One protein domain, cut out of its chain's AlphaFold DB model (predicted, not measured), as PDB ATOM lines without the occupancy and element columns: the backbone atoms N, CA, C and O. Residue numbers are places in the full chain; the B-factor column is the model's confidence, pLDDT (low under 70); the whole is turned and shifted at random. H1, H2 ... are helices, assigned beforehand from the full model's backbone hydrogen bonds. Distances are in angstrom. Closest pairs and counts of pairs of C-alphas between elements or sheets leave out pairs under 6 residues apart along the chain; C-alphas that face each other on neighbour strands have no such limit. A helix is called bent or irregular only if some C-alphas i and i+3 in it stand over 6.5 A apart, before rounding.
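This is residues 4 to 99 of the 100 residues of an uncharacterized protein of Eubacterium ramulus (UniProt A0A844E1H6). What shape is it? Long helix H5 is a spine with H4 packed at its start, H3 midway, H1b and H2 toward its end; H1a points away. What builds it? The 96 printed residues include five named helices, H1 to H5 in order, and no named strand: all helix. It is compact, radius of gyration of the C-alphas 13.3 A, spanning 42 by 25 by 19 A.

Where is H1? H1, residues 4 to 25 from (144.426, 161.055, 195.565), was assigned as one helix by its hydrogen bonds but is bent: C-alphas 12 and 15 are 7.6 A apart. Its arms are H1a, 4 to 12, and H1b, 15 to 25. What follows? H2 is 31 to 47, H3 50 to 60, H4 66 to 72 and H5 77 to 97, 30.2 A long.

What touches the hub, H5? H3 does, about perpendicular at 84 degrees, closest at the C-alphas of Leu 52 and Ala 87, 5.5 A. Which helix backbones fall short? In H3 6 of 7 O i to N i+4 pairs are within hydrogen-bond range; elsewhere every pair is.

Any cut? The printed part has no cut. Where is confidence low? 32 residues have pLDDT under 70, among them 4 to 15.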
ATOM      1  N   GLN A   4     144.134 159.635 195.796       52.09
ATOM      2  CA  GLN A   4     144.426 161.055 195.565       52.09
ATOM      3  C   GLN A   4     143.505 162.011 196.337       52.09
ATOM      4  O   GLN A   4     143.970 163.035 196.834       52.09
ATOM      5  N   GLN A   5     142.216 161.686 196.488       59.38
ATOM      6  CA  GLN A   5     141.318 162.476 197.339       59.38
ATOM      7  C   GLN A   5     141.770 162.390 198.795       59.38
ATOM      8  O   GLN A   5     141.880 163.411 199.465       59.38
ATOM      9  N   LEU A   6     142.108 161.184 199.255       55.09
ATOM     10  CA  LEU A   6     142.592 160.939 200.611       55.09
ATOM     11  C   LEU A   6     143.865 161.748 200.921       55.09
ATOM     12  O   LEU A   6     143.937 162.406 201.954       55.09
ATOM     13  N   GLU A   7     144.845 161.742 200.014       59.50
ATOM     14  CA  GLU A   7     146.089 162.516 200.144       59.50
ATOM     15  C   GLU A   7     145.838 164.030 200.193       59.50
ATOM     16  O   GLU A   7     146.459 164.736 200.992       59.50
ATOM     17  N   LYS A   8     144.892 164.532 199.391       66.81
ATOM     18  CA  LYS A   8     144.492 165.944 199.406       66.81
ATOM     19  C   LYS A   8     143.869 166.336 200.748       66.81
ATOM     20  O   LYS A   8     144.287 167.332 201.331       66.81
ATOM     21  N   TYR A   9     142.963 165.509 201.271       64.44
ATOM     22  CA  TYR A   9     142.354 165.704 202.588       64.44
ATOM     23  C   TYR A   9     143.400 165.757 203.696       64.44
ATOM     24  O   TYR A   9     143.416 166.684 204.502       64.44
ATOM     25  N   ILE A  10     144.332 164.807 203.704       61.28
ATOM     26  CA  ILE A  10     145.388 164.760 204.715       61.28
ATOM     27  C   ILE A  10     146.273 166.020 204.662       61.28
ATOM     28  O   ILE A  10     146.633 166.556 205.711       61.28
ATOM     29  N   ASN A  11     146.586 166.529 203.468       65.44
ATOM     30  CA  ASN A  11     147.363 167.762 203.314       65.44
ATOM     31  C   ASN A  11     146.597 169.018 203.753       65.44
ATOM     32  O   ASN A  11     147.189 169.905 204.372       65.44
ATOM     33  N   GLU A  12     145.304 169.091 203.446       67.75
ATOM     34  CA  GLU A  12     144.449 170.249 203.721       67.75
ATOM     35  C   GLU A  12     144.140 170.397 205.217       67.75
ATOM     36  O   GLU A  12     144.336 171.471 205.785       67.75
ATOM     37  N   TYR A  13     143.778 169.304 205.896       64.81
ATOM     38  CA  TYR A  13     143.381 169.335 207.310       64.81
ATOM     39  C   TYR A  13     144.409 168.693 208.252       64.81
ATOM     40  O   TYR A  13     144.116 168.430 209.422       64.81
ATOM     41  N   GLY A  14     145.650 168.483 207.797       64.38
ATOM     42  CA  GLY A  14     146.749 168.005 208.647       64.38
ATOM     43  C   GLY A  14     146.947 168.860 209.908       64.38
ATOM     44  O   GLY A  14     147.397 168.356 210.934       64.38
ATOM     45  N   ARG A  15     146.526 170.134 209.874       65.75
ATOM     46  CA  ARG A  15     146.491 171.038 211.032       65.75
ATOM     47  C   ARG A  15     145.494 170.604 212.113       65.75
ATOM     48  O   ARG A  15     145.825 170.689 213.291       65.75
ATOM     49  N   ASP A  16     144.306 170.138 211.747       70.38
ATOM     50  CA  ASP A  16     143.275 169.744 212.717       70.38
ATOM     51  C   ASP A  16     143.613 168.410 213.374       70.38
ATOM     52  O   ASP A  16     143.469 168.248 214.589       70.38
ATOM     53  N   ILE A  17     144.178 167.485 212.594       69.00
ATOM     54  CA  ILE A  17     144.739 166.243 213.128       69.00
ATOM     55  C   ILE A  17     145.914 166.563 214.054       69.00
ATOM     56  O   ILE A  17     145.968 166.038 215.166       69.00
ATOM     57  N   TYR A  18     146.803 167.477 213.657       68.50
ATOM     58  CA  TYR A  18     147.877 167.960 214.519       68.50
ATOM     59  C   TYR A  18     147.338 168.503 215.851       68.50
ATOM     60  O   TYR A  18     147.794 168.085 216.912       68.50
ATOM     61  N   LEU A  19     146.317 169.366 215.832       69.56
ATOM     62  CA  LEU A  19     145.709 169.914 217.050       69.56
ATOM     63  C   LEU A  19     145.047 168.839 217.924       69.56
ATOM     64  O   LEU A  19     145.110 168.923 219.154       69.56
ATOM     65  N   PHE A  20     144.428 167.825 217.319       74.62
ATOM     66  CA  PHE A  20     143.870 166.679 218.034       74.62
ATOM     67  C   PHE A  20     144.962 165.850 218.720       74.62
ATOM     68  O   PHE A  20     144.885 165.595 219.924       74.62
ATOM     69  N   CYS A  21     145.989 165.469 217.971       71.88
ATOM     70  CA  CYS A  21     147.126 164.700 218.458       71.88
ATOM     71  C   CYS A  21     147.882 165.461 219.548       71.88
ATOM     72  O   CYS A  21     148.120 164.912 220.616       71.88
ATOM     73  N   LYS A  22     148.107 166.761 219.359       69.56
ATOM     74  CA  LYS A  22     148.644 167.668 220.376       69.56
ATOM     75  C   LYS A  22     147.797 167.696 221.646       69.56
ATOM     76  O   LYS A  22     148.331 167.746 222.747       69.56
ATOM     77  N   ARG A  23     146.466 167.668 221.528       71.81
ATOM     78  CA  ARG A  23     145.569 167.608 222.694       71.81
ATOM     79  C   ARG A  23     145.642 166.252 223.404       71.81
ATOM     80  O   ARG A  23     145.479 166.216 224.619       71.81
ATOM     81  N   LEU A  24     145.891 165.166 222.669       68.31
ATOM     82  CA  LEU A  24     146.142 163.842 223.242       68.31
ATOM     83  C   LEU A  24     147.497 163.755 223.957       68.31
ATOM     84  O   LEU A  24     147.559 163.127 225.010       68.31
ATOM     85  N   THR A  25     148.552 164.359 223.404       69.12
ATOM     86  CA  THR A  25     149.940 164.191 223.882       69.12
ATOM     87  C   THR A  25     150.454 165.345 224.746       69.12
ATOM     88  O   THR A  25     151.478 165.202 225.400       69.12
ATOM     89  N   GLN A  26     149.748 166.479 224.780       66.56
ATOM     90  CA  GLN A  26     150.087 167.692 225.540       66.56
ATOM     91  C   GLN A  26     151.467 168.311 225.235       66.56
ATOM     92  O   GLN A  26     151.978 169.081 226.046       66.56
ATOM     93  N   ASN A  27     152.055 168.053 224.065       62.31
ATOM     94  CA  ASN A  27     153.378 168.582 223.719       62.31
ATOM     95  C   ASN A  27     153.295 169.980 223.060       62.31
ATOM     96  O   ASN A  27     152.415 170.232 222.234       62.31
ATOM     97  N   LYS A  28     154.139 170.939 223.464       55.31
ATOM     98  CA  LYS A  28     154.116 172.345 223.004       55.31
ATOM     99  C   LYS A  28     155.542 172.902 222.893       55.31
ATOM    100  O   LYS A  28     155.947 173.638 223.784       55.31
ATOM    101  N   ASN A  29     156.249 172.638 221.794       61.25
ATOM    102  CA  ASN A  29     157.502 173.341 221.476       61.25
ATOM    103  C   ASN A  29     157.453 174.048 220.098       61.25
ATOM    104  O   ASN A  29     156.375 174.199 219.524       61.25
ATOM    105  N   THR A  30     158.587 174.623 219.683       61.59
ATOM    106  CA  THR A  30     158.802 175.756 218.754       61.59
ATOM    107  C   THR A  30     158.371 175.527 217.291       61.59
ATOM    108  O   THR A  30     157.754 174.526 216.967       61.59
ATOM    109  N   ALA A  31     158.619 176.479 216.378       57.59
ATOM    110  CA  ALA A  31     158.126 176.421 214.991       57.59
ATOM    111  C   ALA A  31     158.668 175.228 214.172       57.59
ATOM    112  O   ALA A  31     157.915 174.648 213.386       57.59
ATOM    113  N   ASP A  32     159.926 174.831 214.380       61.47
ATOM    114  CA  ASP A  32     160.495 173.634 213.745       61.47
ATOM    115  C   ASP A  32     159.918 172.358 214.369       61.47
ATOM    116  O   ASP A  32     159.551 171.429 213.649       61.47
ATOM    117  N   ASP A  33     159.713 172.357 215.689       65.62
ATOM    118  CA  ASP A  33     159.034 171.267 216.395       65.62
ATOM    119  C   ASP A  33     157.586 171.121 215.907       65.62
ATOM    120  O   ASP A  33     157.117 170.021 215.654       65.62
ATOM    121  N   LEU A  34     156.889 172.232 215.665       65.94
ATOM    122  CA  LEU A  34     155.537 172.270 215.111       65.94
ATOM    123  C   LEU A  34     155.476 171.654 213.703       65.94
ATOM    124  O   LEU A  34     154.506 170.968 213.373       65.94
ATOM    125  N   TYR A  35     156.488 171.897 212.864       68.94
ATOM    126  CA  TYR A  35     156.574 171.291 211.535       68.94
ATOM    127  C   TYR A  35     156.853 169.786 211.623       68.94
ATOM    128  O   TYR A  35     156.148 169.002 210.985       68.94
ATOM    129  N   GLN A  36     157.818 169.377 212.450       69.06
ATOM    130  CA  GLN A  36     158.134 167.963 212.677       69.06
ATOM    131  C   GLN A  36     156.943 167.207 213.277       69.06
ATOM    132  O   GLN A  36     156.554 166.160 212.768       69.06
ATOM    133  N   GLU A  37     156.278 167.772 214.285       68.94
ATOM    134  CA  GLU A  37     155.078 167.188 214.882       68.94
ATOM    135  C   GLU A  37     153.935 167.065 213.859       68.94
ATOM    136  O   GLU A  37     153.217 166.065 213.860       68.94
ATOM    137  N   LYS A  38     153.757 168.040 212.952       72.75
ATOM    138  CA  LYS A  38     152.762 167.941 211.868       72.75
ATOM    139  C   LYS A  38     153.053 166.749 210.951       72.75
ATOM    140  O   LYS A  38     152.127 166.003 210.632       72.75
ATOM    141  N   VAL A  39     154.308 166.575 210.531       76.31
ATOM    142  CA  VAL A  39     154.730 165.454 209.672       76.31
ATOM    143  C   VAL A  39     154.521 164.118 210.387       76.31
ATOM    144  O   VAL A  39     153.886 163.226 209.829       76.31
ATOM    145  N   LEU A  40     154.934 164.007 211.653       78.38
ATOM    146  CA  LEU A  40     154.728 162.807 212.476       78.38
ATOM    147  C   LEU A  40     153.248 162.427 212.592       78.38
ATOM    148  O   LEU A  40     152.878 161.258 212.479       78.38
ATOM    149  N   VAL A  41     152.378 163.416 212.785       78.25
ATOM    150  CA  VAL A  41     150.931 163.200 212.878       78.25
ATOM    151  C   VAL A  41     150.333 162.752 211.548       78.25
ATOM    152  O   VAL A  41     149.513 161.828 211.513       78.25
ATOM    153  N   GLN A  42     150.747 163.381 210.452       82.25
ATOM    154  CA  GLN A  42     150.345 162.994 209.106       82.25
ATOM    155  C   GLN A  42     150.750 161.542 208.810       82.25
ATOM    156  O   GLN A  42     149.924 160.751 208.344       82.25
ATOM    157  N   ASP A  43     151.969 161.156 209.177       84.12
ATOM    158  CA  ASP A  43     152.473 159.794 209.022       84.12
ATOM    159  C   ASP A  43     151.737 158.786 209.909       84.12
ATOM    160  O   ASP A  43     151.343 157.720 209.428       84.12
ATOM    161  N   ALA A  44     151.462 159.121 211.171       85.94
ATOM    162  CA  ALA A  44     150.699 158.259 212.073       85.94
ATOM    163  C   ALA A  44     149.290 157.967 211.526       85.94
ATOM    164  O   ALA A  44     148.811 156.829 211.568       85.94
ATOM    165  N   VAL A  45     148.629 158.969 210.941       86.69
ATOM    166  CA  VAL A  45     147.328 158.788 210.280       86.69
ATOM    167  C   VAL A  45     147.456 157.976 208.998       86.69
ATOM    168  O   VAL A  45     146.621 157.105 208.746       86.69
ATOM    169  N   ASN A  46     148.523 158.173 208.225       86.25
ATOM    170  CA  ASN A  46     148.825 157.369 207.041       86.25
ATOM    171  C   ASN A  46     149.157 155.907 207.349       86.25
ATOM    172  O   ASN A  46     149.019 155.055 206.468       86.25
ATOM    173  N   ARG A  47     149.546 155.585 208.582       89.25
ATOM    174  CA  ARG A  47     149.779 154.209 209.042       89.25
ATOM    175  C   ARG A  47     148.525 153.522 209.567       89.25
ATOM    176  O   ARG A  47     148.492 152.295 209.635       89.25
ATOM    177  N   LEU A  48     147.458 154.271 209.872       89.62
ATOM    178  CA  LEU A  48     146.185 153.666 210.268       89.62
ATOM    179  C   LEU A  48     145.692 152.695 209.188       89.62
ATOM    180  O   LEU A  48     145.688 153.063 208.011       89.62
ATOM    181  N   PRO A  49     145.158 151.520 209.564       92.88
ATOM    182  CA  PRO A  49     144.382 150.696 208.648       92.88
ATOM    183  C   PRO A  49     143.312 151.537 207.946       92.88
ATOM    184  O   PRO A  49     142.645 152.348 208.591       92.88
ATOM    185  N   GLU A  50     143.126 151.328 206.644       89.50
ATOM    186  CA  GLU A  50     142.289 152.175 205.781       89.50
ATOM    187  C   GLU A  50     140.905 152.466 206.386       89.50
ATOM    188  O   GLU A  50     140.502 153.622 206.508       89.50
ATOM    189  N   LYS A  51     140.218 151.435 206.894       90.19
ATOM    190  CA  LYS A  51     138.896 151.582 207.530       90.19
ATOM    191  C   LYS A  51     138.906 152.454 208.790       90.19
ATOM    192  O   LYS A  51     137.902 153.087 209.096       90.19
ATOM    193  N   LEU A  52     140.000 152.460 209.553       93.69
ATOM    194  CA  LEU A  52     140.152 153.331 210.723       93.69
ATOM    195  C   LEU A  52     140.463 154.762 210.292       93.69
ATOM    196  O   LEU A  52     139.908 155.700 210.858       93.69
ATOM    197  N   ARG A  53     141.305 154.912 209.267       92.12
ATOM    198  CA  ARG A  53     141.669 156.206 208.695       92.12
ATOM    199  C   ARG A  53     140.452 156.933 208.144       92.12
ATOM    200  O   ARG A  53     140.217 158.064 208.535       92.12
ATOM    201  N   ILE A  54     139.635 156.264 207.331       91.12
ATOM    202  CA  ILE A  54     138.410 156.843 206.762       91.12
ATOM    203  C   ILE A  54     137.500 157.379 207.870       91.12
ATOM    204  O   ILE A  54     137.072 158.524 207.805       91.12
ATOM    205  N   VAL A  55     137.265 156.596 208.925       93.00
ATOM    206  CA  VAL A  55     136.425 157.030 210.051       93.00
ATOM    207  C   VAL A  55     137.018 158.231 210.792       93.00
ATOM    208  O   VAL A  55     136.273 159.108 211.220       93.00
ATOM    209  N   VAL A  56     138.344 158.290 210.950       90.75
ATOM    210  CA  VAL A  56     139.030 159.450 211.540       90.75
ATOM    211  C   VAL A  56     138.844 160.687 210.668       90.75
ATOM    212  O   VAL A  56     138.482 161.733 211.195       90.75
ATOM    213  N   LEU A  57     139.040 160.578 209.355       87.25
ATOM    214  CA  LEU A  57     138.910 161.718 208.449       87.25
ATOM    215  C   LEU A  57     137.460 162.212 208.392       87.25
ATOM    216  O   LEU A  57     137.216 163.394 208.593       87.25
ATOM    217  N   LEU A  58     136.486 161.314 208.242       89.19
ATOM    218  CA  LEU A  58     135.068 161.687 208.243       89.19
ATOM    219  C   LEU A  58     134.647 162.360 209.561       89.19
ATOM    220  O   LEU A  58     133.909 163.339 209.559       89.19
ATOM    221  N   TYR A  59     135.129 161.871 210.705       90.06
ATOM    222  CA  TYR A  59     134.756 162.447 211.997       90.06
ATOM    223  C   TYR A  59     135.451 163.781 212.285       90.06
ATOM    224  O   TYR A  59     134.818 164.712 212.772       90.06
ATOM    225  N   TYR A  60     136.761 163.866 212.044       83.75
ATOM    226  CA  TYR A  60     137.570 165.007 212.478       83.75
ATOM    227  C   TYR A  60     137.797 166.058 211.387       83.75
ATOM    228  O   TYR A  60     137.996 167.214 211.737       83.75
ATOM    229  N   MET A  61     137.779 165.684 210.103       80.69
ATOM    230  CA  MET A  61     137.939 166.631 208.990       80.69
ATOM    231  C   MET A  61     136.590 167.085 208.442       80.69
ATOM    232  O   MET A  61     136.348 168.279 208.313       80.69
ATOM    233  N   GLU A  62     135.681 166.143 208.193       82.19
ATOM    234  CA  GLU A  62     134.347 166.463 207.660       82.19
ATOM    235  C   GLU A  62     133.345 166.859 208.758       82.19
ATOM    236  O   GLU A  62     132.197 167.183 208.472       82.19
ATOM    237  N   ASN A  63     133.761 166.834 210.034       84.88
ATOM    238  CA  ASN A  63     132.914 167.106 211.204       84.88
ATOM    239  C   ASN A  63     131.615 166.277 211.245       84.88
ATOM    240  O   ASN A  63     130.628 166.687 211.865       84.88
ATOM    241  N   LEU A  64     131.611 165.093 210.624       90.75
ATOM    242  CA  LEU A  64     130.446 164.221 210.619       90.75
ATOM    243  C   LEU A  64     130.242 163.583 211.990       90.75
ATOM    244  O   LEU A  64     131.162 163.087 212.651       90.75
ATOM    245  N   LYS A  65     128.984 163.520 212.408       95.50
ATOM    246  CA  LYS A  65     128.562 162.786 213.594       95.50
ATOM    247  C   LYS A  65     128.706 161.294 213.336       95.50
ATOM    248  O   LYS A  65     128.518 160.791 212.235       95.50
ATOM    249  N   VAL A  66     128.924 160.541 214.410       95.06
ATOM    250  CA  VAL A  66     129.045 159.073 214.368       95.06
ATOM    251  C   VAL A  66     127.881 158.398 213.624       95.06
ATOM    252  O   VAL A  66     128.095 157.382 212.972       95.06
ATOM    253  N   ALA A  67     126.665 158.946 213.725       96.88
ATOM    254  CA  ALA A  67     125.490 158.437 213.018       96.88
ATOM    255  C   ALA A  67     125.557 158.666 211.498       96.88
ATOM    256  O   ALA A  67     125.268 157.743 210.747       96.88
ATOM    257  N   GLU A  68     126.010 159.840 211.059       96.38
ATOM    258  CA  GLU A  68     126.172 160.184 209.637       96.38
ATOM    259  C   GLU A  68     127.272 159.323 209.000       96.38
ATOM    260  O   GLU A  68     127.105 158.777 207.915       96.38
ATOM    261  N   ILE A  69     128.367 159.086 209.732       95.19
ATOM    262  CA  ILE A  69     129.439 158.176 209.300       95.19
ATOM    263  C   ILE A  69     128.934 156.732 209.204       95.19
ATOM    264  O   ILE A  69     129.310 156.001 208.290       95.19
ATOM    265  N   ALA A  70     128.105 156.300 210.158       96.62
ATOM    266  CA  ALA A  70     127.526 154.960 210.168       96.62
ATOM    267  C   ALA A  70     126.645 154.734 208.933       96.62
ATOM    268  O   ALA A  70     126.791 153.719 208.254       96.62
ATOM    269  N   GLU A  71     125.805 155.713 208.602       96.88
ATOM    270  CA  GLU A  71     124.986 155.710 207.392       96.88
ATOM    271  C   GLU A  71     125.847 155.692 206.122       96.88
ATOM    272  O   GLU A  71     125.708 154.784 205.303       96.88
ATOM    273  N   GLN A  72     126.800 156.620 205.999       93.44
ATOM    274  CA  GLN A  72     127.664 156.754 204.822       93.44
ATOM    275  C   GLN A  72     128.544 155.523 204.570       93.44
ATOM    276  O   GLN A  72     128.852 155.197 203.426       93.44
ATOM    277  N   MET A  73     128.975 154.835 205.630       92.31
ATOM    278  CA  MET A  73     129.786 153.620 205.520       92.31
ATOM    279  C   MET A  73     128.957 152.333 205.462       92.31
ATOM    280  O   MET A  73     129.542 151.259 205.332       92.31
ATOM    281  N   HIS A  74     127.625 152.420 205.557       95.06
ATOM    282  CA  HIS A  74     126.720 151.273 205.674       95.06
ATOM    283  C   HIS A  74     127.103 150.326 206.827       95.06
ATOM    284  O   HIS A  74     127.113 149.102 206.693       95.06
ATOM    285  N   GLU A  75     127.433 150.898 207.985       96.56
ATOM    286  CA  GLU A  75     127.837 150.169 209.186       96.56
ATOM    287  C   GLU A  75     127.041 150.615 210.418       96.56
ATOM    288  O   GLU A  75     126.408 151.663 210.434       96.56
ATOM    289  N   SER A  76     127.082 149.839 211.504       98.12
ATOM    290  CA  SER A  76     126.400 150.239 212.739       98.12
ATOM    291  C   SER A  76     127.126 151.381 213.459       98.12
ATOM    292  O   SER A  76     128.359 151.446 213.488       98.12
ATOM    293  N   VAL A  77     126.371 152.228 214.164       98.00
ATOM    294  CA  VAL A  77     126.916 153.263 215.067       98.00
ATOM    295  C   VAL A  77     127.932 152.666 216.050       98.00
ATOM    296  O   VAL A  77     128.987 153.251 216.295       98.00
ATOM    297  N   SER A  78     127.654 151.476 216.588       97.81
ATOM    298  CA  SER A  78     128.559 150.746 217.489       97.81
ATOM    299  C   SER A  78     129.874 150.345 216.808       97.81
ATOM    300  O   SER A  78     130.940 150.435 217.428       97.81
ATOM    301  N   SER A  79     129.824 149.959 215.528       97.19
ATOM    302  CA  SER A  79     131.008 149.685 214.710       97.19
ATOM    303  C   SER A  79     131.851 150.949 214.527       97.19
ATOM    304  O   SER A  79     133.057 150.920 214.782       97.19
ATOM    305  N   ILE A  80     131.234 152.086 214.186       97.88
ATOM    306  CA  ILE A  80     131.945 153.365 214.022       97.88
ATOM    307  C   ILE A  80     132.576 153.829 215.340       97.88
ATOM    308  O   ILE A  80     133.758 154.169 215.362       97.88
ATOM    309  N   LYS A  81     131.850 153.760 216.467       94.31
ATOM    310  CA  LYS A  81     132.405 154.064 217.802       94.31
ATOM    311  C   LYS A  81     133.625 153.199 218.116       94.31
ATOM    312  O   LYS A  81     134.640 153.712 218.590       94.31
ATOM    313  N   SER A  82     133.543 151.903 217.814       97.62
ATOM    314  CA  SER A  82     134.642 150.958 218.028       97.62
ATOM    315  C   SER A  82     135.847 151.268 217.141       97.62
ATOM    316  O   SER A  82     136.981 151.230 217.620       97.62
ATOM    317  N   LYS A  83     135.628 151.629 215.871       96.06
ATOM    318  CA  LYS A  83     136.702 152.059 214.966       96.06
ATOM    319  C   LYS A  83     137.357 153.350 215.432       96.06
ATOM    320  O   LYS A  83     138.578 153.381 215.522       96.06
ATOM    321  N   LEU A  84     136.578 154.361 215.820       93.12
ATOM    322  CA  LEU A  84     137.108 155.600 216.397       93.12
ATOM    323  C   LEU A  84     137.960 155.322 217.636       93.12
ATOM    324  O   LEU A  84     139.061 155.846 217.762       93.12
ATOM    325  N   MET A  85     137.484 154.466 218.544       93.19
ATOM    326  CA  MET A  85     138.245 154.086 219.733       93.19
ATOM    327  C   MET A  85     139.574 153.409 219.371       93.19
ATOM    328  O   MET A  85     140.615 153.780 219.912       93.19
ATOM    329  N   ARG A  86     139.556 152.445 218.443       94.75
ATOM    330  CA  ARG A  86     140.766 151.748 217.976       94.75
ATOM    331  C   ARG A  86     141.733 152.696 217.275       94.75
ATOM    332  O   ARG A  86     142.922 152.643 217.562       94.75
ATOM    333  N   ALA A  87     141.227 153.580 216.418       91.56
ATOM    334  CA  ALA A  87     142.029 154.569 215.714       91.56
ATOM    335  C   ALA A  87     142.722 155.519 216.696       91.56
ATOM    336  O   ALA A  87     143.926 155.718 216.608       91.56
ATOM    337  N   ARG A  88     141.996 156.023 217.705       89.50
ATOM    338  CA  ARG A  88     142.581 156.855 218.766       89.50
ATOM    339  C   ARG A  88     143.656 156.125 219.565       89.50
ATOM    340  O   ARG A  88     144.689 156.716 219.850       89.50
ATOM    341  N   LYS A  89     143.429 154.854 219.915       88.88
ATOM    342  CA  LYS A  89     144.429 154.036 220.620       88.88
ATOM    343  C   LYS A  89     145.686 153.832 219.770       88.88
ATOM    344  O   LYS A  89     146.785 153.920 220.299       88.88
ATOM    345  N   TYR A  90     145.508 153.577 218.474       89.44
ATOM    346  CA  TYR A  90     146.606 153.422 217.524       89.44
ATOM    347  C   TYR A  90     147.424 154.711 217.406       89.44
ATOM    348  O   TYR A  90     148.621 154.694 217.654       89.44
ATOM    349  N   LEU A  91     146.759 155.836 217.124       85.94
ATOM    350  CA  LEU A  91     147.409 157.141 216.992       85.94
ATOM    351  C   LEU A  91     148.135 157.549 218.268       85.94
ATOM    352  O   LEU A  91     149.250 158.042 218.198       85.94
ATOM    353  N   ARG A  92     147.523 157.317 219.435       83.25
ATOM    354  CA  ARG A  92     148.170 157.583 220.718       83.25
ATOM    355  C   ARG A  92     149.480 156.811 220.847       83.25
ATOM    356  O   ARG A  92     150.486 157.423 221.161       83.25
ATOM    357  N   LYS A  93     149.460 155.505 220.567       85.00
ATOM    358  CA  LYS A  93     150.656 154.667 220.658       85.00
ATOM    359  C   LYS A  93     151.745 155.127 219.686       85.00
ATOM    360  O   LYS A  93     152.860 155.357 220.117       85.00
ATOM    361  N   GLU A  94     151.419 155.306 218.405       83.31
ATOM    362  CA  GLU A  94     152.411 155.731 217.400       83.31
ATOM    363  C   GLU A  94     153.046 157.079 217.752       83.31
ATOM    364  O   GLU A  94     154.235 157.278 217.530       83.31
ATOM    365  N   LEU A  95     152.259 158.008 218.294       77.62
ATOM    366  CA  LEU A  95     152.739 159.344 218.634       77.62
ATOM    367  C   LEU A  95     153.472 159.390 219.972       77.62
ATOM    368  O   LEU A  95     154.359 160.216 220.117       77.62
ATOM    369  N   GLU A  96     153.134 158.531 220.934       76.19
ATOM    370  CA  GLU A  96     153.925 158.356 222.159       76.19
ATOM    371  C   GLU A  96     155.277 157.697 221.833       76.19
ATOM    372  O   GLU A  96     156.311 158.193 222.271       76.19
ATOM    373  N   ASP A  97     155.280 156.654 220.994       70.31
ATOM    374  CA  ASP A  97     156.492 155.945 220.557       70.31
ATOM    375  C   ASP A  97     157.411 156.829 219.688       70.31
ATOM    376  O   ASP A  97     158.608 156.581 219.621       70.31
ATOM    377  N   SER A  98     156.869 157.855 219.021       65.19
ATOM    378  CA  SER A  98     157.650 158.800 218.201       65.19
ATOM    379  C   SER A  98     158.207 159.995 218.989       65.19
ATOM    380  O   SER A  98     158.915 160.819 218.415       65.19
ATOM    381  N   VAL A  99     157.836 160.142 220.268       55.59
ATOM    382  CA  VAL A  99     158.244 161.257 221.151       55.59
ATOM    383  C   VAL A  99     159.275 160.801 222.204       55.59
ATOM    384  O   VAL A  99     159.804 161.635 222.940       55.59
TER     385      VAL A  99